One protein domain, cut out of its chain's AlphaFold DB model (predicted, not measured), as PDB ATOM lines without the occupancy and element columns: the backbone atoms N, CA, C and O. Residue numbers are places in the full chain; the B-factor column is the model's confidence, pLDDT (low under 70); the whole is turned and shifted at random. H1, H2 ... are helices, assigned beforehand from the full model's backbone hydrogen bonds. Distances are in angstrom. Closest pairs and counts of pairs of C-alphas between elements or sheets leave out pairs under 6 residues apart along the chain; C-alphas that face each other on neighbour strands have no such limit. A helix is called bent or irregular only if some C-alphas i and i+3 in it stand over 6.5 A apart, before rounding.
ATOM      1  N   TYR A 154     -20.569 -33.655   1.454       98.38
ATOM      2  CA  TYR A 154     -20.194 -32.981   0.210       98.38
ATOM      3  C   TYR A 154     -19.409 -31.681   0.447       98.38
ATOM      4  O   TYR A 154     -18.410 -31.425  -0.228       98.38
ATOM      5  N   LEU A 155     -19.833 -30.853   1.406       98.12
ATOM      6  CA  LEU A 155     -19.119 -29.622   1.745       98.12
ATOM      7  C   LEU A 155     -17.737 -29.909   2.360       98.12
ATOM      8  O   LEU A 155     -16.771 -29.224   2.021       98.12
ATOM      9  N   SER A 156     -17.634 -30.935   3.211       98.19
ATOM     10  CA  SER A 156     -16.376 -31.448   3.766       98.19
ATOM     11  C   SER A 156     -15.413 -31.890   2.658       98.19
ATOM     12  O   SER A 156     -14.274 -31.431   2.605       98.19
ATOM     13  N   ASP A 157     -15.879 -32.692   1.704       97.94
ATOM     14  CA  ASP A 157     -15.058 -33.130   0.572       97.94
ATOM     15  C   ASP A 157     -14.634 -31.940  -0.304       97.94
ATOM     16  O   ASP A 157     -13.480 -31.833  -0.730       97.94
ATOM     17  N   SER A 158     -15.544 -30.984  -0.511       97.75
ATOM     18  CA  SER A 158     -15.306 -29.802  -1.346       97.75
ATOM     19  C   SER A 158     -14.216 -28.879  -0.794       97.75
ATOM     20  O   SER A 158     -13.482 -28.282  -1.581       97.75
ATOM     21  N   ILE A 159     -14.070 -28.748   0.535       96.88
ATOM     22  CA  ILE A 159     -12.979 -27.947   1.125       96.88
ATOM     23  C   ILE A 159     -11.605 -28.630   1.008       96.88
ATOM     24  O   ILE A 159     -10.588 -27.942   1.085       96.88
ATOM     25  N   ALA A 160     -11.555 -29.953   0.812       94.50
ATOM     26  CA  ALA A 160     -10.308 -30.701   0.622       94.50
ATOM     27  C   ALA A 160      -9.821 -30.735  -0.837       94.50
ATOM     28  O   ALA A 160      -8.639 -31.037  -1.082       94.50
ATOM     29  N   ASP A 161     -10.714 -30.453  -1.789       93.75
ATOM     30  CA  ASP A 161     -10.447 -30.533  -3.222       93.75
ATOM     31  C   ASP A 161      -9.555 -29.376  -3.707       93.75
ATOM     32  O   ASP A 161      -9.771 -28.199  -3.424       93.75
ATOM     33  N   THR A 162      -8.525 -29.730  -4.475       89.38
ATOM     34  CA  THR A 162      -7.546 -28.789  -5.052       89.38
ATOM     35  C   THR A 162      -7.883 -28.353  -6.471       89.38
ATOM     36  O   THR A 162      -7.325 -27.369  -6.951       89.38
ATOM     37  N   SER A 163      -8.795 -29.056  -7.144       93.75
ATOM     38  CA  SER A 163      -9.302 -28.690  -8.465       93.75
ATOM     39  C   SER A 163     -10.834 -28.804  -8.507       93.75
ATOM     40  O   SER A 163     -11.370 -29.497  -9.378       93.75
ATOM     41  N   PRO A 164     -11.545 -28.113  -7.593       94.56
ATOM     42  CA  PRO A 164     -12.981 -28.280  -7.434       94.56
ATOM     43  C   PRO A 164     -13.756 -27.854  -8.688       94.56
ATOM     44  O   PRO A 164     -13.454 -26.793  -9.262       94.56
ATOM     45  N   PRO A 165     -14.790 -28.616  -9.095       96.88
ATOM     46  CA  PRO A 165     -15.746 -28.177 -10.108       96.88
ATOM     47  C   PRO A 165     -16.573 -26.977  -9.593       96.88
ATOM     48  O   PRO A 165     -16.446 -26.573  -8.433       96.88
ATOM     49  N   ASP A 166     -17.389 -26.347 -10.446       96.69
ATOM     50  CA  ASP A 166     -18.060 -25.084 -10.093       96.69
ATOM     51  C   ASP A 166     -18.994 -25.208  -8.884       96.69
ATOM     52  O   ASP A 166     -18.947 -24.362  -7.990       96.69
ATOM     53  N   GLY A 167     -19.761 -26.298  -8.803       97.56
ATOM     54  CA  GLY A 167     -20.617 -26.608  -7.657       97.56
ATOM     55  C   GLY A 167     -19.846 -26.613  -6.339       97.56
ATOM     56  O   GLY A 167     -20.227 -25.914  -5.400       97.56
ATOM     57  N   ALA A 168     -18.696 -27.293  -6.301       98.00
ATOM     58  CA  ALA A 168     -17.863 -27.383  -5.101       98.00
ATOM     59  C   ALA A 168     -17.250 -26.020  -4.739       98.00
ATOM     60  O   ALA A 168     -17.277 -25.607  -3.578       98.00
ATOM     61  N   ARG A 169     -16.777 -25.249  -5.732       97.62
ATOM     62  CA  ARG A 169     -16.272 -23.880  -5.502       97.62
ATOM     63  C   ARG A 169     -17.333 -22.974  -4.891       97.62
ATOM     64  O   ARG A 169     -17.033 -22.203  -3.974       97.62
ATOM     65  N   ARG A 170     -18.566 -23.049  -5.393       97.81
ATOM     66  CA  ARG A 170     -19.700 -22.280  -4.873       97.81
ATOM     67  C   ARG A 170     -20.064 -22.720  -3.471       97.81
ATOM     68  O   ARG A 170     -20.196 -21.852  -2.613       97.81
ATOM     69  N   ALA A 171     -20.167 -24.028  -3.236       98.25
ATOM     70  CA  ALA A 171     -20.481 -24.604  -1.934       98.25
ATOM     71  C   ALA A 171     -19.535 -24.046  -0.864       98.25
ATOM     72  O   ALA A 171     -19.997 -23.421   0.090       98.25
ATOM     73  N   VAL A 172     -18.222 -24.138  -1.104       98.06
ATOM     74  CA  VAL A 172     -17.180 -23.611  -0.211       98.06
ATOM     75  C   VAL A 172     -17.265 -22.093  -0.058       98.06
ATOM     76  O   VAL A 172     -17.171 -21.577   1.055       98.06
ATOM     77  N   THR A 173     -17.452 -21.349  -1.153       97.62
ATOM     78  CA  THR A 173     -17.496 -19.877  -1.103       97.62
ATOM     79  C   THR A 173     -18.691 -19.373  -0.300       97.62
ATOM     80  O   THR A 173     -18.520 -18.528   0.580       97.62
ATOM     81  N   GLY A 174     -19.891 -19.889  -0.568       97.88
ATOM     82  CA  GLY A 174     -21.081 -19.487   0.174       97.88
ATOM     83  C   GLY A 174     -21.048 -19.972   1.623       97.88
ATOM     84  O   GLY A 174     -21.387 -19.196   2.511       97.88
ATOM     85  N   ALA A 175     -20.519 -21.172   1.897       97.94
ATOM     86  CA  ALA A 175     -20.326 -21.651   3.267       97.94
ATOM     87  C   ALA A 175     -19.388 -20.735   4.066       97.94
ATOM     88  O   ALA A 175     -19.729 -20.336   5.172       97.94
ATOM     89  N   ARG A 176     -18.254 -20.304   3.498       96.69
ATOM     90  CA  ARG A 176     -17.349 -19.339   4.156       96.69
ATOM     91  C   ARG A 176     -18.033 -18.004   4.456       96.69
ATOM     92  O   ARG A 176     -17.854 -17.434   5.529       96.69
ATOM     93  N   LEU A 177     -18.827 -17.491   3.514       97.31
ATOM     94  CA  LEU A 177     -19.573 -16.244   3.705       97.31
ATOM     95  C   LEU A 177     -20.640 -16.386   4.797       97.31
ATOM     96  O   LEU A 177     -20.779 -15.486   5.625       97.31
ATOM     97  N   LEU A 178     -21.335 -17.523   4.842       96.81
ATOM     98  CA  LEU A 178     -22.334 -17.809   5.866       96.81
ATOM     99  C   LEU A 178     -21.697 -18.059   7.242       96.81
ATOM    100  O   LEU A 178     -22.188 -17.542   8.239       96.81
ATOM    101  N   ALA A 179     -20.565 -18.762   7.312       93.88
ATOM    102  CA  ALA A 179     -19.820 -18.978   8.555       93.88
ATOM    103  C   ALA A 179     -19.326 -17.653   9.169       93.88
ATOM    104  O   ALA A 179     -19.314 -17.473  10.390       93.88
ATOM    105  N   ARG A 180     -19.002 -16.671   8.321       91.38
ATOM    106  CA  ARG A 180     -18.738 -15.299   8.763       91.38
ATOM    107  C   ARG A 180     -19.999 -14.576   9.243       91.38
ATOM    108  O   ARG A 180     -19.914 -13.802  10.187       91.38
ATOM    109  N   ALA A 181     -21.151 -14.788   8.605       92.44
ATOM    110  CA  ALA A 181     -22.408 -14.187   9.060       92.44
ATOM    111  C   ALA A 181     -22.781 -14.646  10.475       92.44
ATOM    112  O   ALA A 181     -23.105 -13.801  11.309       92.44
ATOM    113  N   VAL A 182     -22.675 -15.948  10.759       89.56
ATOM    114  CA  VAL A 182     -23.094 -16.499  12.061       89.56
ATOM    115  C   VAL A 182     -22.242 -15.987  13.224       89.56
ATOM    116  O   VAL A 182     -22.752 -15.831  14.326       89.56
ATOM    117  N   THR A 183     -20.974 -15.651  12.972       86.56
ATOM    118  CA  THR A 183     -20.050 -15.093  13.975       86.56
ATOM    119  C   THR A 183     -20.075 -13.557  14.047       86.56
ATOM    120  O   THR A 183     -19.480 -12.966  14.950       86.56
ATOM    121  N   GLU A 184     -20.769 -12.875  13.128       88.19
ATOM    122  CA  GLU A 184     -20.827 -11.412  13.070       88.19
ATOM    123  C   GLU A 184     -21.971 -10.863  13.933       88.19
ATOM    124  O   GLU A 184     -23.151 -11.124  13.704       88.19
ATOM    125  N   TYR A 185     -21.635 -10.032  14.919       83.62
ATOM    126  CA  TYR A 185     -22.623  -9.449  15.828       83.62
ATOM    127  C   TYR A 185     -23.310  -8.198  15.256       83.62
ATOM    128  O   TYR A 185     -24.366  -7.796  15.751       83.62
ATOM    129  N   ARG A 186     -22.728  -7.541  14.242       87.69
ATOM    130  CA  ARG A 186     -23.313  -6.349  13.608       87.69
ATOM    131  C   ARG A 186     -24.324  -6.756  12.545       87.69
ATOM    132  O   ARG A 186     -23.963  -7.331  11.523       87.69
ATOM    133  N   SER A 187     -25.582  -6.381  12.754       90.56
ATOM    134  CA  SER A 187     -26.720  -6.768  11.911       90.56
ATOM    135  C   SER A 187     -26.548  -6.407  10.432       90.56
ATOM    136  O   SER A 187     -26.827  -7.242   9.574       90.56
ATOM    137  N   ASP A 188     -26.011  -5.220  10.131       91.81
ATOM    138  CA  ASP A 188     -25.747  -4.783   8.754       91.81
ATOM    139  C   ASP A 188     -24.755  -5.725   8.039       91.81
ATOM    140  O   ASP A 188     -24.989  -6.160   6.910       91.81
ATOM    141  N   LEU A 189     -23.654  -6.093   8.708       91.94
ATOM    142  CA  LEU A 189     -22.633  -6.972   8.130       91.94
ATOM    143  C   LEU A 189     -23.065  -8.435   8.090       91.94
ATOM    144  O   LEU A 189     -22.758  -9.126   7.122       91.94
ATOM    145  N   LYS A 190     -23.819  -8.889   9.095       92.94
ATOM    146  CA  LYS A 190     -24.467 -10.202   9.082       92.94
ATOM    147  C   LYS A 190     -25.361 -10.335   7.851       92.94
ATOM    148  O   LYS A 190     -25.182 -11.268   7.076       92.94
ATOM    149  N   MET A 191     -26.250  -9.366   7.609       95.00
ATOM    150  CA  MET A 191     -27.130  -9.368   6.436       95.00
ATOM    151  C   MET A 191     -26.346  -9.339   5.116       95.00
ATOM    152  O   MET A 191     -26.658 -10.091   4.192       95.00
ATOM    153  N   LEU A 192     -25.287  -8.523   5.033       94.75
ATOM    154  CA  LEU A 192     -24.387  -8.501   3.875       94.75
ATOM    155  C   LEU A 192     -23.775  -9.879   3.596       94.75
ATOM    156  O   LEU A 192     -23.774 -10.319   2.448       94.75
ATOM    157  N   SER A 193     -23.287 -10.562   4.632       95.88
ATOM    158  CA  SER A 193     -22.676 -11.888   4.523       95.88
ATOM    159  C   SER A 193     -23.685 -12.991   4.187       95.88
ATOM    160  O   SER A 193     -23.387 -13.821   3.330       95.88
ATOM    161  N   VAL A 194     -24.886 -12.976   4.782       96.94
ATOM    162  CA  VAL A 194     -25.966 -13.932   4.466       96.94
ATOM    163  C   VAL A 194     -26.359 -13.830   2.994       96.94
ATOM    164  O   VAL A 194     -26.382 -14.832   2.279       96.94
ATOM    165  N   MET A 195     -26.612 -12.616   2.506       96.12
ATOM    166  CA  MET A 195     -27.002 -12.423   1.109       96.12
ATOM    167  C   MET A 195     -25.855 -12.727   0.149       96.12
ATOM    168  O   MET A 195     -26.084 -13.360  -0.875       96.12
ATOM    169  N   ALA A 196     -24.616 -12.361   0.491       96.81
ATOM    170  CA  ALA A 196     -23.454 -12.724  -0.315       96.81
ATOM    171  C   ALA A 196     -23.268 -14.250  -0.415       96.81
ATOM    172  O   ALA A 196     -22.839 -14.737  -1.461       96.81
ATOM    173  N   ALA A 197     -23.606 -15.012   0.634       97.88
ATOM    174  CA  ALA A 197     -23.591 -16.473   0.588       97.88
ATOM    175  C   ALA A 197     -24.611 -17.018  -0.423       97.88
ATOM    176  O   ALA A 197     -24.248 -17.820  -1.285       97.88
ATOM    177  N   LEU A 198     -25.855 -16.528  -0.379       97.44
ATOM    178  CA  LEU A 198     -26.893 -16.904  -1.344       97.44
ATOM    179  C   LEU A 198     -26.515 -16.509  -2.781       97.44
ATOM    180  O   LEU A 198     -26.680 -17.307  -3.699       97.44
ATOM    181  N   GLU A 199     -25.963 -15.310  -2.985       96.62
ATOM    182  CA  GLU A 199     -25.457 -14.866  -4.291       96.62
ATOM    183  C   GLU A 199     -24.335 -15.783  -4.802       96.62
ATOM    184  O   GLU A 199     -24.335 -16.164  -5.973       96.62
ATOM    185  N   ALA A 200     -23.391 -16.172  -3.937       96.94
ATOM    186  CA  ALA A 200     -22.296 -17.067  -4.303       96.94
ATOM    187  C   ALA A 200     -22.799 -18.456  -4.718       96.94
ATOM    188  O   ALA A 200     -22.317 -19.020  -5.705       96.94
ATOM    189  N   TRP A 201     -23.783 -18.995  -3.999       97.81
ATOM    190  CA  TRP A 201     -24.380 -20.282  -4.330       97.81
ATOM    191  C   TRP A 201     -25.224 -20.237  -5.604       97.81
ATOM    192  O   TRP A 201     -25.113 -21.140  -6.427       97.81
ATOM    193  N   LEU A 202     -26.039 -19.193  -5.784       96.44
ATOM    194  CA  LEU A 202     -27.174 -19.240  -6.707       96.44
ATOM    195  C   LEU A 202     -27.097 -18.278  -7.890       96.44
ATOM    196  O   LEU A 202     -27.964 -18.352  -8.755       96.44
ATOM    197  N   LEU A 203     -26.119 -17.374  -7.971       94.94
ATOM    198  CA  LEU A 203     -26.053 -16.401  -9.065       94.94
ATOM    199  C   LEU A 203     -24.791 -16.531  -9.902       94.94
ATOM    200  O   LEU A 203     -23.688 -16.773  -9.414       94.94
ATOM    201  N   ASN A 204     -24.946 -16.260 -11.194       87.38
ATOM    202  CA  ASN A 204     -23.822 -15.961 -12.065       87.38
ATOM    203  C   ASN A 204     -23.550 -14.450 -12.054       87.38
ATOM    204  O   ASN A 204     -24.483 -13.648 -12.136       87.38
ATOM    205  N   ARG A 205     -22.272 -14.047 -12.023       71.19
ATOM    206  CA  ARG A 205     -21.846 -12.635 -12.084       71.19
ATOM    207  C   ARG A 205     -22.026 -12.051 -13.496       71.19
ATOM    208  O   ARG A 205     -21.053 -11.769 -14.182       71.19
ATOM    209  N   HIS A 206     -23.270 -11.877 -13.934       68.12
ATOM    210  CA  HIS A 206     -23.626 -11.227 -15.199       68.12
ATOM    211  C   HIS A 206     -24.361  -9.905 -14.961       68.12
ATOM    212  O   HIS A 206     -24.958  -9.682 -13.906       68.12
ATOM    213  N   SER A 207     -24.346  -9.021 -15.957       63.47
ATOM    214  CA  SER A 207     -25.199  -7.833 -15.969       63.47
ATOM    215  C   SER A 207     -26.668  -8.249 -16.129       63.47
ATOM    216  O   SER A 207     -27.005  -9.073 -16.977       63.47
ATOM    217  N   GLY A 208     -27.558  -7.718 -15.289       76.00
ATOM    218  CA  GLY A 208     -28.974  -8.085 -15.317       76.00
ATOM    219  C   GLY A 208     -29.694  -7.872 -13.981       76.00
ATOM    220  O   GLY A 208     -29.096  -7.365 -13.032       76.00
ATOM    221  N   PRO A 209     -30.983  -8.247 -13.897       85.88
ATOM    222  CA  PRO A 209     -31.801  -8.100 -12.691       85.88
ATOM    223  C   PRO A 209     -31.467  -9.182 -11.648       85.88
ATOM    224  O   PRO A 209     -32.248 -10.106 -11.417       85.88
ATOM    225  N   GLN A 210     -30.289  -9.070 -11.032       89.62
ATOM    226  CA  GLN A 210     -29.755 -10.043 -10.068       89.62
ATOM    227  C   GLN A 210     -30.703 -10.292  -8.890       89.62
ATOM    228  O   GLN A 210     -30.913 -11.439  -8.514       89.62
ATOM    229  N   THR A 211     -31.356  -9.247  -8.377       92.12
ATOM    230  CA  THR A 211     -32.340  -9.358  -7.291       92.12
ATOM    231  C   THR A 211     -33.497 -10.293  -7.641       92.12
ATOM    232  O   THR A 211     -33.816 -11.191  -6.871       92.12
ATOM    233  N   LEU A 212     -34.095 -10.125  -8.829       93.44
ATOM    234  CA  LEU A 212     -35.221 -10.953  -9.270       93.44
ATOM    235  C   LEU A 212     -34.778 -12.397  -9.527       93.44
ATOM    236  O   LEU A 212     -35.507 -13.326  -9.199       93.44
ATOM    237  N   ARG A 213     -33.574 -12.600 -10.082       93.38
ATOM    238  CA  ARG A 213     -33.011 -13.950 -10.258       93.38
ATOM    239  C   ARG A 213     -32.781 -14.639  -8.921       93.38
ATOM    240  O   ARG A 213     -33.181 -15.784  -8.761       93.38
ATOM    241  N   LEU A 214     -32.196 -13.933  -7.955       94.62
ATOM    242  CA  LEU A 214     -31.922 -14.492  -6.636       94.62
ATOM    243  C   LEU A 214     -33.215 -14.881  -5.927       94.62
ATOM    244  O   LEU A 214     -33.323 -16.001  -5.438       94.62
ATOM    245  N   ALA A 215     -34.205 -13.984  -5.929       93.81
ATOM    246  CA  ALA A 215     -35.521 -14.268  -5.377       93.81
ATOM    247  C   ALA A 215     -36.148 -15.493  -6.052       93.81
ATOM    248  O   ALA A 215     -36.650 -16.368  -5.351       93.81
ATOM    249  N   ARG A 216     -36.036 -15.626  -7.381       92.06
ATOM    250  CA  ARG A 216     -36.530 -16.796  -8.124       92.06
ATOM    251  C   ARG A 216     -35.834 -18.085  -7.706       92.06
ATOM    252  O   ARG A 216     -36.515 -19.051  -7.385       92.06
ATOM    253  N   HIS A 217     -34.505 -18.090  -7.660       93.69
ATOM    254  CA  HIS A 217     -33.724 -19.276  -7.304       93.69
ATOM    255  C   HIS A 217     -33.982 -19.701  -5.857       93.69
ATOM    256  O   HIS A 217     -34.274 -20.864  -5.602       93.69
ATOM    257  N   VAL A 218     -33.967 -18.768  -4.903       92.44
ATOM    258  CA  VAL A 218     -34.258 -19.084  -3.495       92.44
ATOM    259  C   VAL A 218     -35.704 -19.553  -3.320       92.44
ATOM    260  O   VAL A 218     -35.950 -20.514  -2.595       92.44
ATOM    261  N   THR A 219     -36.658 -18.934  -4.021       88.94
ATOM    262  CA  THR A 219     -38.061 -19.375  -4.015       88.94
ATOM    263  C   THR A 219     -38.207 -20.789  -4.566       88.94
ATOM    264  O   THR A 219     -39.065 -21.526  -4.097       88.94
ATOM    265  N   TRP A 220     -37.369 -21.209  -5.516       88.44
ATOM    266  CA  TRP A 220     -37.372 -22.591  -5.990       88.44
ATOM    267  C   TRP A 220     -36.934 -23.577  -4.894       88.44
ATOM    268  O   TRP A 220     -37.591 -24.587  -4.672       88.44
ATOM    269  N   PHE A 221     -35.905 -23.254  -4.110       87.31
ATOM    270  CA  PHE A 221     -35.509 -24.103  -2.978       87.31
ATOM    271  C   PHE A 221     -36.519 -24.085  -1.822       87.31
ATOM    272  O   PHE A 221     -36.748 -25.117  -1.197       87.31
ATOM    273  N   GLY A 222     -37.137 -22.934  -1.542       77.19
ATOM    274  CA  GLY A 222     -38.114 -22.793  -0.458       77.19
ATOM    275  C   GLY A 222     -39.502 -23.343  -0.799       77.19
ATOM    276  O   GLY A 222     -40.127 -23.997   0.028       77.19
ATOM    277  N   CYS A 223     -39.976 -23.094  -2.022       70.25
ATOM    278  CA  CYS A 223     -41.345 -23.341  -2.485       70.25
ATOM    279  C   CYS A 223     -41.417 -24.148  -3.783       70.25
ATOM    280  O   CYS A 223     -42.450 -24.104  -4.439       70.25
ATOM    281  N   GLY A 224     -40.345 -24.782  -4.249       55.25
ATOM    282  CA  GLY A 224     -40.254 -25.191  -5.652       55.25
ATOM    283  C   GLY A 224     -39.597 -26.533  -5.905       55.25
ATOM    284  O   GLY A 224     -39.121 -26.708  -7.017       55.25
ATOM    285  N   ARG A 225     -39.715 -27.498  -4.971       57.94
ATOM    286  CA  ARG A 225     -39.544 -28.952  -5.220       57.94
ATOM    287  C   ARG A 225     -38.135 -29.516  -4.954       57.94
ATOM    288  O   ARG A 225     -37.440 -29.936  -5.874       57.94
ATOM    289  N   PRO A 226     -37.793 -29.718  -3.674       48.97
ATOM    290  CA  PRO A 226     -37.145 -30.975  -3.282       48.97
ATOM    291  C   PRO A 226     -38.130 -31.858  -2.494       48.97
ATOM    292  O   PRO A 226     -38.507 -31.528  -1.372       48.97
ATOM    293  N   GLY A 227     -38.564 -32.979  -3.088       49.47
ATOM    294  CA  GLY A 227     -39.387 -34.004  -2.416       49.47
ATOM    295  C   GLY A 227     -40.911 -33.872  -2.549       49.47
ATOM    296  O   GLY A 227     -41.620 -34.329  -1.658       49.47
ATOM    297  N   ASP A 228     -41.410 -33.229  -3.615       51.00
ATOM    298  CA  ASP A 228     -42.848 -33.013  -3.899       51.00
ATOM    299  C   ASP A 228     -43.649 -32.363  -2.752       51.00
ATOM    300  O   ASP A 228     -44.873 -32.443  -2.694       51.00
ATOM    301  N   ASN A 229     -42.961 -31.671  -1.843       44.28
ATOM    302  CA  ASN A 229     -43.567 -31.058  -0.676       44.28
ATOM    303  C   ASN A 229     -43.324 -29.545  -0.679       44.28
ATOM    304  O   ASN A 229     -42.240 -29.065  -0.352       44.28
ATOM    305  N   LEU A 230     -44.343 -28.781  -1.069       49.78
ATOM    306  CA  LEU A 230     -44.296 -27.323  -1.156       49.78
ATOM    307  C   LEU A 230     -44.413 -26.725   0.254       49.78
ATOM    308  O   LEU A 230     -45.499 -26.419   0.744       49.78
ATOM    309  N   CYS A 231     -43.282 -26.591   0.948       49.50
ATOM    310  CA  CYS A 231     -43.218 -26.057   2.315       49.50
ATOM    311  C   CYS A 231     -44.000 -26.882   3.365       49.50
ATOM    312  O   CYS A 231     -44.520 -26.310   4.329       49.50
ATOM    313  N   GLY A 232     -44.161 -28.199   3.196       43.69
ATOM    314  CA  GLY A 232     -44.998 -28.993   4.110       43.69
ATOM    315  C   GLY A 232     -46.504 -28.839   3.867       43.69
ATOM    316  O   GLY A 232     -47.288 -29.185   4.752       43.69
ATOM    317  N   ARG A 233     -46.926 -28.228   2.750       43.62
ATOM    318  CA  ARG A 233     -48.315 -27.819   2.495       43.62
ATOM    319  C   ARG A 233     -48.694 -28.131   1.042       43.62
ATOM    320  O   ARG A 233     -47.976 -27.736   0.135       43.62
ATOM    321  N   ASP A 234     -49.851 -28.755   0.816       48.84
ATOM    322  CA  ASP A 234     -50.482 -28.853  -0.514       48.84
ATOM    323  C   ASP A 234     -50.850 -27.443  -1.011       48.84
ATOM    324  O   ASP A 234     -51.963 -26.955  -0.808       48.84
ATOM    325  N   ARG A 235     -49.891 -26.718  -1.588       54.75
ATOM    326  CA  ARG A 235     -50.091 -25.381  -2.161       54.75
ATOM    327  C   ARG A 235     -49.700 -25.393  -3.632       54.75
ATOM    328  O   ARG A 235     -48.810 -26.141  -3.988       54.75
ATOM    329  N   PRO A 236     -50.317 -24.576  -4.495       58.44
ATOM    330  CA  PRO A 236     -49.830 -24.406  -5.858       58.44
ATOM    331  C   PRO A 236     -48.425 -23.782  -5.870       58.44
ATOM    332  O   PRO A 236     -48.068 -23.004  -4.980       58.44
ATOM    333  N   ILE A 237     -47.635 -24.124  -6.891       65.25
ATOM    334  CA  ILE A 237     -46.295 -23.572  -7.132       65.25
ATOM    335  C   ILE A 237     -46.372 -22.037  -7.230       65.25
ATOM    336  O   ILE A 237     -47.309 -21.471  -7.794       65.25
ATOM    337  N   CYS A 238     -45.376 -21.355  -6.661       78.25
ATOM    338  CA  CYS A 238     -45.317 -19.895  -6.597       78.25
ATOM    339  C   CYS A 238     -45.339 -19.253  -8.000       78.25
ATOM    340  O   CYS A 238     -44.448 -19.494  -8.812       78.25
ATOM    341  N   ALA A 239     -46.310 -18.361  -8.247       79.31
ATOM    342  CA  ALA A 239     -46.527 -17.695  -9.541       79.31
ATOM    343  C   ALA A 239     -45.282 -16.969 -10.097       79.31
ATOM    344  O   ALA A 239     -45.105 -16.829 -11.303       79.31
ATOM    345  N   TYR A 240     -44.392 -16.523  -9.210       86.19
ATOM    346  CA  TYR A 240     -43.164 -15.817  -9.564       86.19
ATOM    347  C   TYR A 240     -42.146 -16.719 -10.281       86.19
ATOM    348  O   TYR A 240     -41.293 -16.210 -11.004       86.19
ATOM    349  N   LEU A 241     -42.225 -18.047 -10.112       87.75
ATOM    350  CA  LEU A 241     -41.304 -18.993 -10.750       87.75
ATOM    351  C   LEU A 241     -41.524 -19.102 -12.266       87.75
ATOM    352  O   LEU A 241     -40.561 -19.323 -12.996       87.75
ATOM    353  N   TYR A 242     -42.744 -18.859 -12.743       87.31
ATOM    354  CA  TYR A 242     -43.120 -18.935 -14.161       87.31
ATOM    355  C   TYR A 242     -42.719 -17.706 -14.985       87.31
ATOM    356  O   TYR A 242     -42.780 -17.720 -16.212       87.31
ATOM    357  N   LEU A 243     -42.320 -16.614 -14.328       89.62
ATOM    358  CA  LEU A 243     -41.919 -15.384 -15.000       89.62
ATOM    359  C   LEU A 243     -40.398 -15.327 -15.130       89.62
ATOM    360  O   LEU A 243     -39.667 -15.454 -14.147       89.62
ATOM    361  N   SER A 244     -39.910 -15.087 -16.349       90.44
ATOM    362  CA  SER A 244     -38.471 -15.063 -16.600       90.44
ATOM    363  C   SER A 244     -37.892 -13.667 -16.348       90.44
ATOM    364  O   SER A 244     -38.222 -12.720 -17.067       90.44
ATOM    365  N   PRO A 245     -36.932 -13.500 -15.420       90.25
ATOM    366  CA  PRO A 245     -36.286 -12.208 -15.189       90.25
ATOM    367  C   PRO A 245     -35.472 -11.729 -16.406       90.25
ATOM    368  O   PRO A 245     -35.106 -10.558 -16.483       90.25
ATOM    369  N   ASN A 246     -35.213 -12.594 -17.389       87.94
ATOM    370  CA  ASN A 246     -34.516 -12.241 -18.627       87.94
ATOM    371  C   ASN A 246     -35.419 -11.531 -19.645       87.94
ATOM    372  O   ASN A 246     -34.920 -10.821 -20.519       87.94
ATOM    373  N   LYS A 247     -36.745 -11.672 -19.530       89.81
ATOM    374  CA  LYS A 247     -37.711 -11.066 -20.451       89.81
ATOM    375  C   LYS A 247     -38.211  -9.745 -19.874       89.81
ATOM    376  O   LYS A 247     -38.736  -9.686 -18.767       89.81
ATOM    377  N   SER A 248     -38.088  -8.654 -20.636       88.25
ATOM    378  CA  SER A 248     -38.434  -7.322 -20.114       88.25
ATOM    379  C   SER A 248     -39.895  -7.192 -19.672       88.25
ATOM    380  O   SER A 248     -40.157  -6.498 -18.694       88.25
ATOM    381  N   ARG A 249     -40.822  -7.866 -20.365       88.81
ATOM    382  CA  ARG A 249     -42.249  -7.892 -20.007       88.81
ATOM    383  C   ARG A 249     -42.482  -8.601 -18.674       88.81
ATOM    384  O   ARG A 249     -43.164  -8.066 -17.807       88.81
ATOM    385  N   ASP A 250     -41.838  -9.746 -18.478       90.94
ATOM    386  CA  ASP A 250     -41.948 -10.529 -17.247       90.94
ATOM    387  C   ASP A 250     -41.347  -9.801 -16.045       90.94
ATOM    388  O   ASP A 250     -41.894  -9.886 -14.954       90.94
ATOM    389  N   ARG A 251     -40.293  -8.993 -16.232       90.38
ATOM    390  CA  ARG A 251     -39.801  -8.102 -15.163       90.38
ATOM    391  C   ARG A 251     -40.858  -7.098 -14.706       90.38
ATOM    392  O   ARG A 251     -40.983  -6.864 -13.509       90.38
ATOM    393  N   GLY A 252     -41.611  -6.521 -15.646       88.81
ATOM    394  CA  GLY A 252     -42.742  -5.649 -15.322       88.81
ATOM    395  C   GLY A 252     -43.787  -6.390 -14.489       88.81
ATOM    396  O   GLY A 252     -44.162  -5.925 -13.419       88.81
ATOM    397  N   ARG A 253     -44.156  -7.600 -14.920       90.31
ATOM    398  CA  ARG A 253     -45.117  -8.465 -14.218       90.31
ATOM    399  C   ARG A 253     -44.644  -8.904 -12.831       90.31
ATOM    400  O   ARG A 253     -45.448  -8.930 -11.910       90.31
ATOM    401  N   LEU A 254     -43.358  -9.213 -12.659       91.06
ATOM    402  CA  LEU A 254     -42.765  -9.552 -11.359       91.06
ATOM    403  C   LEU A 254     -42.872  -8.386 -10.367       91.06
ATOM    404  O   LEU A 254     -43.169  -8.609  -9.194       91.06
ATOM    405  N   ASN A 255     -42.676  -7.151 -10.837       87.62
ATOM    406  CA  ASN A 255     -42.880  -5.960 -10.012       87.62
ATOM    407  C   ASN A 255     -44.364  -5.776  -9.661       87.62
ATOM    408  O   ASN A 255     -44.682  -5.613  -8.487       87.62
ATOM    409  N   SER A 256     -45.276  -5.910 -10.632       87.12
ATOM    410  CA  SER A 256     -46.723  -5.855 -10.367       87.12
ATOM    411  C   SER A 256     -47.167  -6.924  -9.365       87.12
ATOM    412  O   SER A 256     -47.929  -6.636  -8.445       87.12
ATOM    413  N   LEU A 257     -46.660  -8.155  -9.491       85.25
ATOM    414  CA  LEU A 257     -46.927  -9.231  -8.537       85.25
ATOM    415  C   LEU A 257     -46.410  -8.890  -7.141       85.25
ATOM    416  O   LEU A 257     -47.118  -9.145  -6.168       85.25
ATOM    417  N   ARG A 258     -45.216  -8.294  -7.026       87.75
ATOM    418  CA  ARG A 258     -44.687  -7.820  -5.742       87.75
ATOM    419  C   ARG A 258     -45.648  -6.812  -5.105       87.75
ATOM    420  O   ARG A 258     -46.028  -6.993  -3.952       87.75
ATOM    421  N   ASP A 259     -46.087  -5.805  -5.849       86.75
ATOM    422  CA  ASP A 259     -46.989  -4.768  -5.335       86.75
ATOM    423  C   ASP A 259     -48.356  -5.343  -4.927       86.75
ATOM    424  O   ASP A 259     -48.885  -5.037  -3.850       86.75
ATOM    425  N   LEU A 260     -48.892  -6.263  -5.735       83.31
ATOM    426  CA  LEU A 260     -50.110  -7.003  -5.412       83.31
ATOM    427  C   LEU A 260     -49.929  -7.871  -4.166       83.31
ATOM    428  O   LEU A 260     -50.781  -7.830  -3.290       83.31
ATOM    429  N   GLY A 261     -48.831  -8.616  -4.034       83.19
ATOM    430  CA  GLY A 261     -48.557  -9.476  -2.878       83.19
ATOM    431  C   GLY A 261     -48.338  -8.706  -1.570       83.19
ATOM    432  O   GLY A 261     -48.629  -9.232  -0.495       83.19
ATOM    433  N   ASN A 262     -47.885  -7.451  -1.654       83.69
ATOM    434  CA  ASN A 262     -47.791  -6.539  -0.509       83.69
ATOM    435  C   ASN A 262     -49.171  -6.078  -0.017       83.69
ATOM    436  O   ASN A 262     -49.349  -5.821   1.173       83.69
ATOM    437  N   THR A 263     -50.147  -5.997  -0.923       84.12
ATOM    438  CA  THR A 263     -51.493  -5.470  -0.641       84.12
ATOM    439  C   THR A 263     -52.520  -6.585  -0.407       84.12
ATOM    440  O   THR A 263     -53.432  -6.453   0.409       84.12
ATOM    441  N   HIS A 264     -52.366  -7.713  -1.097       78.38
ATOM    442  CA  HIS A 264     -53.320  -8.810  -1.178       78.38
ATOM    443  C   HIS A 264     -52.636 -10.145  -0.868       78.38
ATOM    444  O   HIS A 264     -51.894 -10.695  -1.680       78.38
ATOM    445  N   LEU A 265     -52.960 -10.720   0.295       73.81
ATOM    446  CA  LEU A 265     -52.362 -11.974   0.772       73.81
ATOM    447  C   LEU A 265     -52.532 -13.157  -0.198       73.81
ATOM    448  O   LEU A 265     -51.669 -14.027  -0.229       73.81
ATOM    449  N   GLY A 266     -53.603 -13.183  -1.000       70.38
ATOM    450  CA  GLY A 266     -53.839 -14.238  -1.996       70.38
ATOM    451  C   GLY A 266     -52.801 -14.283  -3.126       70.38
ATOM    452  O   GLY A 266     -52.608 -15.331  -3.728       70.38
ATOM    453  N   TRP A 267     -52.096 -13.174  -3.369       72.50
ATOM    454  CA  TRP A 267     -51.054 -13.045  -4.396       72.50
ATOM    455  C   TRP A 267     -49.634 -13.120  -3.819       72.50
ATOM    456  O   TRP A 267     -48.639 -12.965  -4.535       72.50
ATOM    457  N   ARG A 268     -49.512 -13.327  -2.502       79.38
ATOM    458  CA  ARG A 268     -48.230 -13.289  -1.806       79.38
ATOM    459  C   ARG A 268     -47.525 -14.640  -1.871       79.38
ATOM    460  O   ARG A 268     -48.013 -15.640  -1.355       79.38
ATOM    461  N   CYS A 269     -46.314 -14.623  -2.414       83.75
ATOM    462  CA  CYS A 269     -45.332 -15.688  -2.245       83.75
ATOM    463  C   CYS A 269     -44.358 -15.239  -1.151       83.75
ATOM    464  O   CYS A 269     -43.612 -14.279  -1.355       83.75
ATOM    465  N   SER A 270     -44.443 -15.841   0.042       83.50
ATOM    466  CA  SER A 270     -43.760 -15.306   1.234       83.50
ATOM    467  C   SER A 270     -42.245 -15.357   1.082       83.50
ATOM    468  O   SER A 270     -41.571 -14.420   1.475       83.50
ATOM    469  N   GLU A 271     -41.744 -16.399   0.440       85.19
ATOM    470  CA  GLU A 271     -40.340 -16.722   0.250       85.19
ATOM    471  C   GLU A 271     -39.727 -15.781  -0.783       85.19
ATOM    472  O   GLU A 271     -38.675 -15.200  -0.536       85.19
ATOM    473  N   TRP A 272     -40.447 -15.513  -1.879       89.62
ATOM    474  CA  TRP A 272     -40.057 -14.473  -2.828       89.62
ATOM    475  C   TRP A 272     -39.955 -13.112  -2.141       89.62
ATOM    476  O   TRP A 272     -38.929 -12.442  -2.218       89.62
ATOM    477  N   HIS A 273     -41.023 -12.703  -1.452       89.94
ATOM    478  CA  HIS A 273     -41.092 -11.405  -0.775       89.94
ATOM    479  C   HIS A 273     -40.007 -11.256   0.285       89.94
ATOM    480  O   HIS A 273     -39.339 -10.233   0.337       89.94
ATOM    481  N   GLN A 274     -39.785 -12.301   1.073       90.06
ATOM    482  CA  GLN A 274     -38.767 -12.324   2.107       90.06
ATOM    483  C   GLN A 274     -37.361 -12.125   1.523       90.06
ATOM    484  O   GLN A 274     -36.587 -11.346   2.069       90.06
ATOM    485  N   VAL A 275     -37.039 -12.756   0.389       92.56
ATOM    486  CA  VAL A 275     -35.738 -12.569  -0.275       92.56
ATOM    487  C   VAL A 275     -35.601 -11.169  -0.870       92.56
ATOM    488  O   VAL A 275     -34.521 -10.584  -0.800       92.56
ATOM    489  N   MET A 276     -36.682 -10.609  -1.424       93.19
ATOM    490  CA  MET A 276     -36.693  -9.215  -1.883       93.19
ATOM    491  C   MET A 276     -36.413  -8.252  -0.721       93.19
ATOM    492  O   MET A 276     -35.568  -7.371  -0.859       93.19
ATOM    493  N   ASP A 277     -37.059  -8.459   0.431       92.38
ATOM    494  CA  ASP A 277     -36.856  -7.645   1.634       92.38
ATOM    495  C   ASP A 277     -35.413  -7.763   2.155       92.38
ATOM    496  O   ASP A 277     -34.777  -6.751   2.455       92.38
ATOM    497  N   TRP A 278     -34.848  -8.975   2.192       94.19
ATOM    498  CA  TRP A 278     -33.445  -9.182   2.568       94.19
ATOM    499  C   TRP A 278     -32.475  -8.491   1.606       94.19
ATOM    500  O   TRP A 278     -31.467  -7.927   2.039       94.19
ATOM    501  N   TYR A 279     -32.767  -8.507   0.303       92.19
ATOM    502  CA  TYR A 279     -31.940  -7.834  -0.694       92.19
ATOM    503  C   TYR A 279     -31.977  -6.313  -0.529       92.19
ATOM    504  O   TYR A 279     -30.928  -5.666  -0.575       92.19
ATOM    505  N   ASP A 280     -33.158  -5.741  -0.288       91.19
ATOM    506  CA  ASP A 280     -33.322  -4.309  -0.028       91.19
ATOM    507  C   ASP A 280     -32.587  -3.901   1.263       91.19
ATOM    508  O   ASP A 280     -31.838  -2.919   1.261       91.19
ATOM    509  N   ALA A 281     -32.694  -4.702   2.329       91.56
ATOM    510  CA  ALA A 281     -31.964  -4.505   3.583       91.56
ATOM    511  C   ALA A 281     -30.439  -4.555   3.377       91.56
ATOM    512  O   ALA A 281     -29.706  -3.667   3.818       91.56
ATOM    513  N   ARG A 282     -29.945  -5.556   2.637       92.19
ATOM    514  CA  ARG A 282     -28.530  -5.664   2.260       92.19
ATOM    515  C   ARG A 282     -28.067  -4.473   1.421       92.19
ATOM    516  O   ARG A 282     -26.943  -4.003   1.596       92.19
ATOM    517  N   SER A 283     -28.894  -4.003   0.491       90.38
ATOM    518  CA  SER A 283     -28.589  -2.847  -0.359       90.38
ATOM    519  C   SER A 283     -28.453  -1.571   0.477       90.38
ATOM    520  O   SER A 283     -27.463  -0.850   0.348       90.38
ATOM    521  N   ALA A 284     -29.383  -1.338   1.407       88.69
ATOM    522  CA  ALA A 284     -29.319  -0.216   2.340       88.69
ATOM    523  C   ALA A 284     -28.036  -0.249   3.194       88.69
ATOM    524  O   ALA A 284     -27.322   0.756   3.271       88.69
ATOM    525  N   ALA A 285     -27.691  -1.419   3.742       88.50
ATOM    526  CA  ALA A 285     -26.465  -1.620   4.511       88.50
ATOM    527  C   ALA A 285     -25.200  -1.332   3.681       88.50
ATOM    528  O   ALA A 285     -24.298  -0.627   4.139       88.50
ATOM    529  N   ALA A 286     -25.138  -1.821   2.436       88.19
ATOM    530  CA  ALA A 286     -24.004  -1.599   1.533       88.19
ATOM    531  C   ALA A 286     -23.783  -0.115   1.193       88.19
ATOM    532  O   ALA A 286     -22.646   0.312   0.994       88.19
ATOM    533  N   HIS A 287     -24.858   0.674   1.134       88.56
ATOM    534  CA  HIS A 287     -24.816   2.100   0.807       88.56
ATOM    535  C   HIS A 287     -24.668   3.018   2.033       88.56
ATOM    536  O   HIS A 287     -24.793   4.236   1.910       88.56
ATOM    537  N   GLY A 288     -24.332   2.460   3.200       76.75
ATOM    538  CA  GLY A 288     -23.924   3.233   4.374       76.75
ATOM    539  C   GLY A 288     -25.077   3.798   5.201       76.75
ATOM    540  O   GLY A 288     -24.852   4.695   6.016       76.75
ATOM    541  N   ALA A 289     -26.295   3.279   5.037       74.88
ATOM    542  CA  ALA A 289     -27.365   3.531   5.991       74.88
ATOM    543  C   ALA A 289     -27.043   2.773   7.297       74.88
ATOM    544  O   ALA A 289     -27.378   1.605   7.461       74.88
ATOM    545  N   LEU A 290     -26.305   3.417   8.207       59.44
ATOM    546  CA  LEU A 290     -25.907   2.830   9.491       59.44
ATOM    547  C   LEU A 290     -27.142   2.391  10.293       59.44
ATOM    548  O   LEU A 290     -28.039   3.203  10.523       59.44
ATOM    549  N   ASN A 291     -27.152   1.140  10.770       69.25
ATOM    550  CA  ASN A 291     -28.287   0.513  11.459       69.25
ATOM    551  C   ASN A 291     -29.543   0.392  10.580       69.25
ATOM    552  O   ASN A 291     -30.665   0.424  11.088       69.25
ATOM    553  N   SER A 292     -29.355   0.275   9.263       81.56
ATOM    554  CA  SER A 292     -30.444  -0.005   8.322       81.56
ATOM    555  C   SER A 292     -31.118  -1.345   8.584       81.56
ATOM    556  O   SER A 292     -32.305  -1.492   8.304       81.56
ATOM    557  N   VAL A 293     -30.374  -2.305   9.140       86.38
ATOM    558  CA  VAL A 293     -30.874  -3.644   9.427       86.38
ATOM    559  C   VAL A 293     -30.976  -3.850  10.929       86.38
ATOM    560  O   VAL A 293     -29.979  -3.810  11.651       86.38
ATOM    561  N   ASP A 294     -32.189  -4.115  11.414       89.12
ATOM    562  CA  ASP A 294     -32.382  -4.510  12.803       89.12
ATOM    563  C   ASP A 294     -31.889  -5.950  13.061       89.12
ATOM    564  O   ASP A 294     -31.801  -6.795  12.163       89.12
ATOM    565  N   ALA A 295     -31.564  -6.246  14.323       87.06
ATOM    566  CA  ALA A 295     -31.015  -7.544  14.707       87.06
ATOM    567  C   ALA A 295     -31.975  -8.711  14.448       87.06
ATOM    568  O   ALA A 295     -31.531  -9.794  14.077       87.06
ATOM    569  N   LYS A 296     -33.286  -8.500  14.603       88.50
ATOM    570  CA  LYS A 296     -34.287  -9.549  14.395       88.50
ATOM    571  C   LYS A 296     -34.369  -9.927  12.918       88.50
ATOM    572  O   LYS A 296     -34.481 -11.109  12.605       88.50
ATOM    573  N   HIS A 297     -34.302  -8.949  12.024       90.56
ATOM    574  CA  HIS A 297     -34.364  -9.154  10.587       90.56
ATOM    575  C   HIS A 297     -33.118  -9.889  10.074       90.56
ATOM    576  O   HIS A 297     -33.255 -10.890   9.370       90.56
ATOM    577  N   ALA A 298     -31.919  -9.478  10.509       91.81
ATOM    578  CA  ALA A 298     -30.673 -10.172  10.173       91.81
ATOM    579  C   ALA A 298     -30.640 -11.616  10.707       91.81
ATOM    580  O   ALA A 298     -30.347 -12.540   9.950       91.81
ATOM    581  N   SER A 299     -31.006 -11.832  11.977       89.88
ATOM    582  CA  SER A 299     -31.064 -13.181  12.558       89.88
ATOM    583  C   SER A 299     -32.145 -14.052  11.915       89.88
ATOM    584  O   SER A 299     -31.949 -15.251  11.766       89.88
ATOM    585  N   SER A 300     -33.276 -13.473  11.497       91.25
ATOM    586  CA  SER A 300     -34.305 -14.222  10.771       91.25
ATOM    587  C   SER A 300     -33.811 -14.688   9.404       91.25
ATOM    588  O   SER A 300     -34.169 -15.790   8.998       91.25
ATOM    589  N   ALA A 301     -33.025 -13.873   8.695       93.69
ATOM    590  CA  ALA A 301     -32.442 -14.265   7.416       93.69
ATOM    591  C   ALA A 301     -31.441 -15.409   7.591       93.69
ATOM    592  O   ALA A 301     -31.570 -16.445   6.946       93.69
ATOM    593  N   GLU A 302     -30.503 -15.249   8.526       94.19
ATOM    594  CA  GLU A 302     -29.533 -16.280   8.902       94.19
ATOM    595  C   GLU A 302     -30.215 -17.605   9.264       94.19
ATOM    596  O   GLU A 302     -29.890 -18.640   8.685       94.19
ATOM    597  N   TYR A 303     -31.207 -17.556  10.159       91.50
ATOM    598  CA  TYR A 303     -31.978 -18.723  10.576       91.50
ATOM    599  C   TYR A 303     -32.638 -19.416   9.379       91.50
ATOM    600  O   TYR A 303     -32.505 -20.626   9.202       91.50
ATOM    601  N   CYS A 304     -33.321 -18.657   8.517       91.31
ATOM    602  CA  CYS A 304     -33.972 -19.235   7.346       91.31
ATOM    603  C   CYS A 304     -32.968 -19.904   6.396       91.31
ATOM    604  O   CYS A 304     -33.238 -20.998   5.896       91.31
ATOM    605  N   VAL A 305     -31.808 -19.281   6.170       94.19
ATOM    606  CA  VAL A 305     -30.770 -19.848   5.303       94.19
ATOM    607  C   VAL A 305     -30.188 -21.128   5.901       94.19
ATOM    608  O   VAL A 305     -30.140 -22.142   5.206       94.19
ATOM    609  N   LEU A 306     -29.800 -21.111   7.177       92.94
ATOM    610  CA  LEU A 306     -29.192 -22.258   7.858       92.94
ATOM    611  C   LEU A 306     -30.122 -23.470   7.926       92.94
ATOM    612  O   LEU A 306     -29.683 -24.586   7.655       92.94
ATOM    613  N   HIS A 307     -31.388 -23.260   8.293       90.06
ATOM    614  CA  HIS A 307     -32.299 -24.360   8.612       90.06
ATOM    615  C   HIS A 307     -33.105 -24.877   7.424       90.06
ATOM    616  O   HIS A 307     -33.542 -26.026   7.461       90.06
ATOM    617  N   TYR A 308     -33.337 -24.058   6.393       88.12
ATOM    618  CA  TYR A 308     -34.248 -24.435   5.306       88.12
ATOM    619  C   TYR A 308     -33.626 -24.401   3.915       88.12
ATOM    620  O   TYR A 308     -34.094 -25.126   3.045       88.12
ATOM    621  N   LEU A 309     -32.593 -23.586   3.679       92.44
ATOM    622  CA  LEU A 309     -32.057 -23.397   2.325       92.44
ATOM    623  C   LEU A 309     -30.709 -24.080   2.111       92.44
ATOM    624  O   LEU A 309     -30.467 -24.607   1.029       92.44
ATOM    625  N   MET A 310     -29.836 -24.089   3.118       94.69
ATOM    626  CA  MET A 310     -28.449 -24.517   2.950       94.69
ATOM    627  C   MET A 310     -28.329 -25.959   2.445       94.69
ATOM    628  O   MET A 310     -27.658 -26.188   1.447       94.69
ATOM    629  N   GLU A 311     -28.985 -26.932   3.079       94.06
ATOM    630  CA  GLU A 311     -28.874 -28.335   2.652       94.06
ATOM    631  C   GLU A 311     -29.458 -28.610   1.267       94.06
ATOM    632  O   GLU A 311     -28.755 -29.223   0.463       94.06
ATOM    633  N   PRO A 312     -30.678 -28.147   0.929       93.31
ATOM    634  CA  PRO A 312     -31.185 -28.262  -0.434       93.31
ATOM    635  C   PRO A 312     -30.241 -27.656  -1.476       93.31
ATOM    636  O   PRO A 312     -29.982 -28.284  -2.500       93.31
ATOM    637  N   ILE A 313     -29.673 -26.479  -1.195       96.62
ATOM    638  CA  ILE A 313     -28.717 -25.821  -2.091       96.62
ATOM    639  C   ILE A 313     -27.432 -26.648  -2.220       96.62
ATOM    640  O   ILE A 313     -26.960 -26.868  -3.330       96.62
ATOM    641  N   LEU A 314     -26.862 -27.137  -1.117       97.50
ATOM    642  CA  LEU A 314     -25.652 -27.967  -1.150       97.50
ATOM    643  C   LEU A 314     -25.884 -29.280  -1.912       97.50
ATOM    644  O   LEU A 314     -25.031 -29.683  -2.701       97.50
ATOM    645  N   ASN A 315     -27.044 -29.914  -1.732       96.25
ATOM    646  CA  ASN A 315     -27.429 -31.107  -2.487       96.25
ATOM    647  C   ASN A 315     -27.535 -30.815  -3.988       96.25
ATOM    648  O   ASN A 315     -27.005 -31.582  -4.789       96.25
ATOM    649  N   TRP A 316     -28.124 -29.677  -4.361       96.69
ATOM    650  CA  TRP A 316     -28.178 -29.230  -5.751       96.69
ATOM    651  C   TRP A 316     -26.784 -29.005  -6.346       96.69
ATOM    652  O   TRP A 316     -26.472 -29.520  -7.415       96.69
ATOM    653  N   LEU A 317     -25.902 -28.294  -5.637       98.12
ATOM    654  CA  LEU A 317     -24.526 -28.042  -6.092       98.12
ATOM    655  C   LEU A 317     -23.722 -29.339  -6.280       98.12
ATOM    656  O   LEU A 317     -22.871 -29.417  -7.168       98.12
ATOM    657  N   ARG A 318     -24.004 -30.360  -5.465       97.44
ATOM    658  CA  ARG A 318     -23.433 -31.703  -5.601       97.44
ATOM    659  C   ARG A 318     -23.949 -32.426  -6.844       97.44
ATOM    660  O   ARG A 318     -23.165 -33.067  -7.537       97.44
ATOM    661  N   GLU A 319     -25.251 -32.356  -7.099       96.81
ATOM    662  CA  GLU A 319     -25.917 -33.030  -8.223       96.81
ATOM    663  C   GLU A 319     -25.607 -32.366  -9.570       96.81
ATOM    664  O   GLU A 319     -25.532 -33.049 -10.590       96.81
ATOM    665  N   HIS A 320     -25.309 -31.064  -9.547       97.19
ATOM    666  CA  HIS A 320     -24.990 -30.240 -10.708       97.19
ATOM    667  C   HIS A 320     -23.577 -29.636 -10.601       97.19
ATOM    668  O   HIS A 320     -23.409 -28.422 -10.480       97.19
ATOM    669  N   PRO A 321     -22.509 -30.456 -10.624       96.75
ATOM    670  CA  PRO A 321     -21.174 -29.996 -10.254       96.75
ATOM    671  C   PRO A 321     -20.548 -29.021 -11.262       96.75
ATOM    672  O   PRO A 321     -19.672 -28.250 -10.878       96.75
ATOM    673  N   GLN A 322     -20.949 -29.044 -12.538       96.75
ATOM    674  CA  GLN A 322     -20.284 -28.267 -13.595       96.75
ATOM    675  C   GLN A 322     -20.905 -26.887 -13.812       96.75
ATOM    676  O   GLN A 322     -20.179 -25.895 -13.779       96.75
ATOM    677  N   GLU A 323     -22.224 -26.814 -14.008       95.69
ATOM    678  CA  GLU A 323     -22.931 -25.569 -14.341       95.69
ATOM    679  C   GLU A 323     -24.187 -25.373 -13.468       95.69
ATOM    680  O   GLU A 323     -25.278 -25.126 -13.979       95.69
ATOM    681  N   PRO A 324     -24.058 -25.410 -12.126       96.44
ATOM    682  CA  PRO A 324     -25.197 -25.516 -11.209       96.44
ATOM    683  C   PRO A 324     -26.251 -24.420 -11.365       96.44
ATOM    684  O   PRO A 324     -27.430 -24.660 -11.130       96.44
ATOM    685  N   VAL A 325     -25.838 -23.199 -11.713       95.56
ATOM    686  CA  VAL A 325     -26.768 -22.073 -11.882       95.56
ATOM    687  C   VAL A 325     -27.463 -22.123 -13.242       95.56
ATOM    688  O   VAL A 325     -28.625 -21.745 -13.323       95.56
ATOM    689  N   ALA A 326     -26.775 -22.575 -14.296       94.50
ATOM    690  CA  ALA A 326     -27.386 -22.704 -15.618       94.50
ATOM    691  C   ALA A 326     -28.412 -23.845 -15.618       94.50
ATOM    692  O   ALA A 326     -29.550 -23.629 -16.027       94.50
ATOM    693  N   ASP A 327     -28.045 -24.989 -15.038       95.25
ATOM    694  CA  ASP A 327     -28.946 -26.127 -14.846       95.25
ATOM    695  C   ASP A 327     -30.184 -25.723 -14.025       95.25
ATOM    696  O   ASP A 327     -31.303 -26.148 -14.309       95.25
ATOM    697  N   LEU A 328     -30.005 -24.857 -13.015       93.81
ATOM    698  CA  LEU A 328     -31.113 -24.368 -12.193       93.81
ATOM    699  C   LEU A 328     -32.042 -23.459 -12.998       93.81
ATOM    700  O   LEU A 328     -33.261 -23.592 -12.911       93.81
ATOM    701  N   GLU A 329     -31.479 -22.539 -13.785       92.81
ATOM    702  CA  GLU A 329     -32.258 -21.677 -14.677       92.81
ATOM    703  C   GLU A 329     -33.056 -22.519 -15.691       92.81
ATOM    704  O   GLU A 329     -34.243 -22.253 -15.875       92.81
ATOM    705  N   GLU A 330     -32.459 -23.567 -16.272       93.31
ATOM    706  CA  GLU A 330     -33.134 -24.496 -17.190       93.31
ATOM    707  C   GLU A 330     -34.295 -25.237 -16.515       93.31
ATOM    708  O   GLU A 330     -35.407 -25.256 -17.044       93.31
ATOM    709  N   VAL A 331     -34.075 -25.793 -15.319       91.38
ATOM    710  CA  VAL A 331     -35.121 -26.518 -14.579       91.38
ATOM    711  C   VAL A 331     -36.280 -25.603 -14.193       91.38
ATOM    712  O   VAL A 331     -37.438 -26.008 -14.305       91.38
ATOM    713  N   ILE A 332     -36.004 -24.369 -13.763       90.25
ATOM    714  CA  ILE A 332     -37.064 -23.411 -13.422       90.25
ATOM    715  C   ILE A 332     -37.800 -22.936 -14.688       90.25
ATOM    716  O   ILE A 332     -39.018 -22.764 -14.661       90.25
ATOM    717  N   ASP A 333     -37.096 -22.730 -15.801       90.06
ATOM    718  CA  ASP A 333     -37.708 -22.329 -17.075       90.06
ATOM    719  C   ASP A 333     -38.543 -23.456 -17.716       90.06
ATOM    720  O   ASP A 333     -39.436 -23.167 -18.514       90.06
ATOM    721  N   ALA A 334     -38.304 -24.715 -17.342       89.00
ATOM    722  CA  ALA A 334     -39.062 -25.880 -17.796       89.00
ATOM    723  C   ALA A 334     -40.329 -26.181 -16.969       89.00
ATOM    724  O   ALA A 334     -41.028 -27.154 -17.264       89.00
ATOM    725  N   ILE A 335     -40.645 -25.394 -15.931       84.94
ATOM    726  CA  ILE A 335     -41.851 -25.619 -15.122       84.94
ATOM    727  C   ILE A 335     -43.098 -25.354 -15.980       84.94
ATOM    728  O   ILE A 335     -43.297 -24.250 -16.485       84.94
ATOM    729  N   GLU A 336     -43.963 -26.364 -16.100       81.88
ATOM    730  CA  GLU A 336     -45.226 -26.260 -16.832       81.88
ATOM    731  C   GLU A 336     -46.170 -25.237 -16.194       81.88
ATOM    732  O   GLU A 336     -46.450 -25.286 -14.991       81.88
ATOM    733  N   GLU A 337     -46.680 -24.324 -17.018       81.62
ATOM    734  CA  GLU A 337     -47.635 -23.304 -16.600       81.62
ATOM    735  C   GLU A 337     -48.909 -23.955 -16.022       81.62
ATOM    736  O   GLU A 337     -49.461 -24.888 -16.615       81.62
ATOM    737  N   PRO A 338     -49.407 -23.488 -14.864       75.06
ATOM    738  CA  PRO A 338     -50.564 -24.087 -14.223       75.06
ATOM    739  C   PRO A 338     -51.850 -23.722 -14.974       75.06
ATOM    740  O   PRO A 338     -51.933 -22.717 -15.683       75.06
ATOM    741  N   GLY A 339     -52.912 -24.505 -14.769       74.81
ATOM    742  CA  GLY A 339     -54.238 -24.149 -15.276       74.81
ATOM    743  C   GLY A 339     -54.662 -22.746 -14.810       74.81
ATOM    744  O   GLY A 339     -54.516 -22.407 -13.639       74.81
ATOM    745  N   GLY A 340     -55.175 -21.921 -15.729       76.06
ATOM    746  CA  GLY A 340     -55.566 -20.533 -15.442       76.06
ATOM    747  C   GLY A 340     -54.432 -19.501 -15.532       76.06
ATOM    748  O   GLY A 340     -54.682 -18.316 -15.305       76.06
ATOM    749  N   TRP A 341     -53.216 -19.915 -15.906       82.38
ATOM    750  CA  TRP A 341     -52.065 -19.023 -16.064       82.38
ATOM    751  C   TRP A 341     -52.289 -17.893 -17.078       82.38
ATOM    752  O   TRP A 341     -51.995 -16.740 -16.773       82.38
ATOM    753  N   GLU A 342     -52.879 -18.178 -18.244       83.38
ATOM    754  CA  GLU A 342     -53.183 -17.152 -19.258       83.38
ATOM    755  C   GLU A 342     -54.082 -16.038 -18.705       83.38
ATOM    756  O   GLU A 342     -53.792 -14.856 -18.889       83.38
ATOM    757  N   GLY A 343     -55.129 -16.412 -17.963       79.75
ATOM    758  CA  GLY A 343     -56.024 -15.455 -17.314       79.75
ATOM    759  C   GLY A 343     -55.304 -14.633 -16.248       79.75
ATOM    760  O   GLY A 343     -55.536 -13.435 -16.143       79.75
ATOM    761  N   MET A 344     -54.380 -15.247 -15.502       79.19
ATOM    762  CA  MET A 344     -53.529 -14.547 -14.539       79.19
ATOM    763  C   MET A 344     -52.599 -13.534 -15.226       79.19
ATOM    764  O   MET A 344     -52.412 -12.424 -14.731       79.19
ATOM    765  N   ILE A 345     -52.036 -13.892 -16.381       84.50
ATOM    766  CA  ILE A 345     -51.186 -13.015 -17.186       84.50
ATOM    767  C   ILE A 345     -51.973 -11.823 -17.743       84.50
ATOM    768  O   ILE A 345     -51.496 -10.692 -17.663       84.50
ATOM    769  N   GLU A 346     -53.180 -12.051 -18.260       82.69
ATOM    770  CA  GLU A 346     -54.085 -10.986 -18.712       82.69
ATOM    771  C   GLU A 346     -54.446 -10.032 -17.562       82.69
ATOM    772  O   GLU A 346     -54.443  -8.809 -17.720       82.69
ATOM    773  N   ALA A 347     -54.672 -10.588 -16.373       76.12
ATOM    774  CA  ALA A 347     -54.886  -9.853 -15.135       76.12
ATOM    775  C   ALA A 347     -53.689  -8.970 -14.735       76.12
ATOM    776  O   ALA A 347     -53.882  -7.866 -14.250       76.12
ATOM    777  N   LEU A 348     -52.455  -9.441 -14.931       79.69
ATOM    778  CA  LEU A 348     -51.246  -8.663 -14.630       79.69
ATOM    779  C   LEU A 348     -50.944  -7.590 -15.678       79.69
ATOM    780  O   LEU A 348     -50.299  -6.590 -15.361       79.69
ATOM    781  N   ASP A 349     -51.358  -7.817 -16.924       82.25
ATOM    782  CA  ASP A 349     -51.153  -6.884 -18.031       82.25
ATOM    783  C   ASP A 349     -52.260  -5.815 -18.119       82.25
ATOM    784  O   ASP A 349     -52.052  -4.763 -18.727       82.25
ATOM    785  N   SER A 350     -53.429  -6.066 -17.527       71.31
ATOM    786  CA  SER A 350     -54.495  -5.080 -17.366       71.31
ATOM    787  C   SER A 350     -54.325  -4.381 -16.016       71.31
ATOM    788  O   SER A 350     -54.231  -5.031 -14.989       71.31
TER     789      SER A 350
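Overview. This is residues 154 to 350 of the 360 residues of an uncharacterized protein of Acidimicrobiia bacterium (UniProt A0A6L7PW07). A bundle of three helices, H2, H3 and H8a, makes one end of this model; H4 lies near its middle, with H7 crossing from H4 to H3, and H6 with H10 makes the other end. H1 lies across the first residues of H2, beside H8b, the second arm of the bent helix H8, while H9 runs from the bundle's side of the model toward H5. The printed part has 197 residues, with ten named helices, H1 to H10 in chain order, and no named strand; the class is all helix. The whole is compact, with a radius of gyration of the C-alphas of 16.9 A, a rounded outline and spans of 51 by 39 by 35 A.

Along the chain. Begin with the longest helix, H8, residues 295 to 319. It is bent: C-alphas 308 and 311 are 7.2 A apart, though by its hydrogen bonds it was assigned as one helix. Find C-alpha 295 at (-31.015, -7.544, 14.707); from there the arm H8a runs 19.6 A to residue 308, and the arm H8b takes residues 311 to 319 over 12.2 A. Next look at H2, residues 166 to 183, 26.1 A long, and H3, residues 187 to 202, 22.4 A. H7 spans residues 270 to 286 over 24.0 A, and H4 residues 210 to 223 over 19.2 A. H6 runs from residue 248 to 263, 23.5 A. The shorter ones are H1, residues 154 to 160, with C-alpha 154 at (-20.194, -32.981, 0.210); H5, residues 239 to 242; H9, residues 324 to 333; and H10, residues 341 to 349, ending with C-alpha 349 at (-51.153, -6.884, -18.031).

Arrangement. H8a and H8b stand at a steep tilt of 46 degrees. In the bundle, H8a touches H3 at a shallow tilt of 28 degrees, the same way; their closest C-alphas, Ser 187 and Ala 295, are 5.2 A apart. H3 and H2 form a helical hairpin at 12 degrees, opposite ways, with the C-alphas of Gly 174 and Ala 197 closest at 3.9 A. H2 and H8a only just touch, with 3 pairs of C-alphas within 8 A, the closest being Val 182 and Glu 302 at 7.2 A. Near residue 167, H2 touches H8b, where the C-alphas of Gly 167 and Leu 317 are closest at 4.4 A. H1 touches H2 about perpendicular, at 87 degrees, with the C-alphas of Ser 158 and Ala 168 closest at 5.1 A. Moving outward, H7 touches H3 at a steep tilt of 59 degrees, closest at the C-alphas of Leu 192 and Arg 282, 5.3 A. H7 also touches H4, closest at the C-alphas of Ala 215 and Trp 272, 5.2 A. H4 touches H5, with the C-alphas of Arg 216 and Leu 241 closest at 5.9 A. H9 only just touches H4, with 3 pairs of C-alphas within 8 A, the closest being Trp 220 and Ile 332 at 7.5 A. H6 touches H10 about perpendicular, at 86 degrees, with the C-alphas of Arg 253 and Leu 348 closest at 6.1 A. H9 and H10 are apart. Every O i to N i+4 pair is within hydrogen-bond range in H3, H4, H6, H7, H8a, H8b, H9 and H10; H1 has 2 of 3, H2 has 13 of 14, and H5 is too short for such a pair.

Size, cuts and confidence. The two C-alphas farthest apart, those of Ala 160 and Ser 350, are 54.2 A from each other. The printed part has no cut. The one long link, residues 224 to 238, joins H4 to H5. The mean pLDDT of the printed part is 86.6; look for values under 70 at residues 206 to 207, 224 to 237 and 290 to 291.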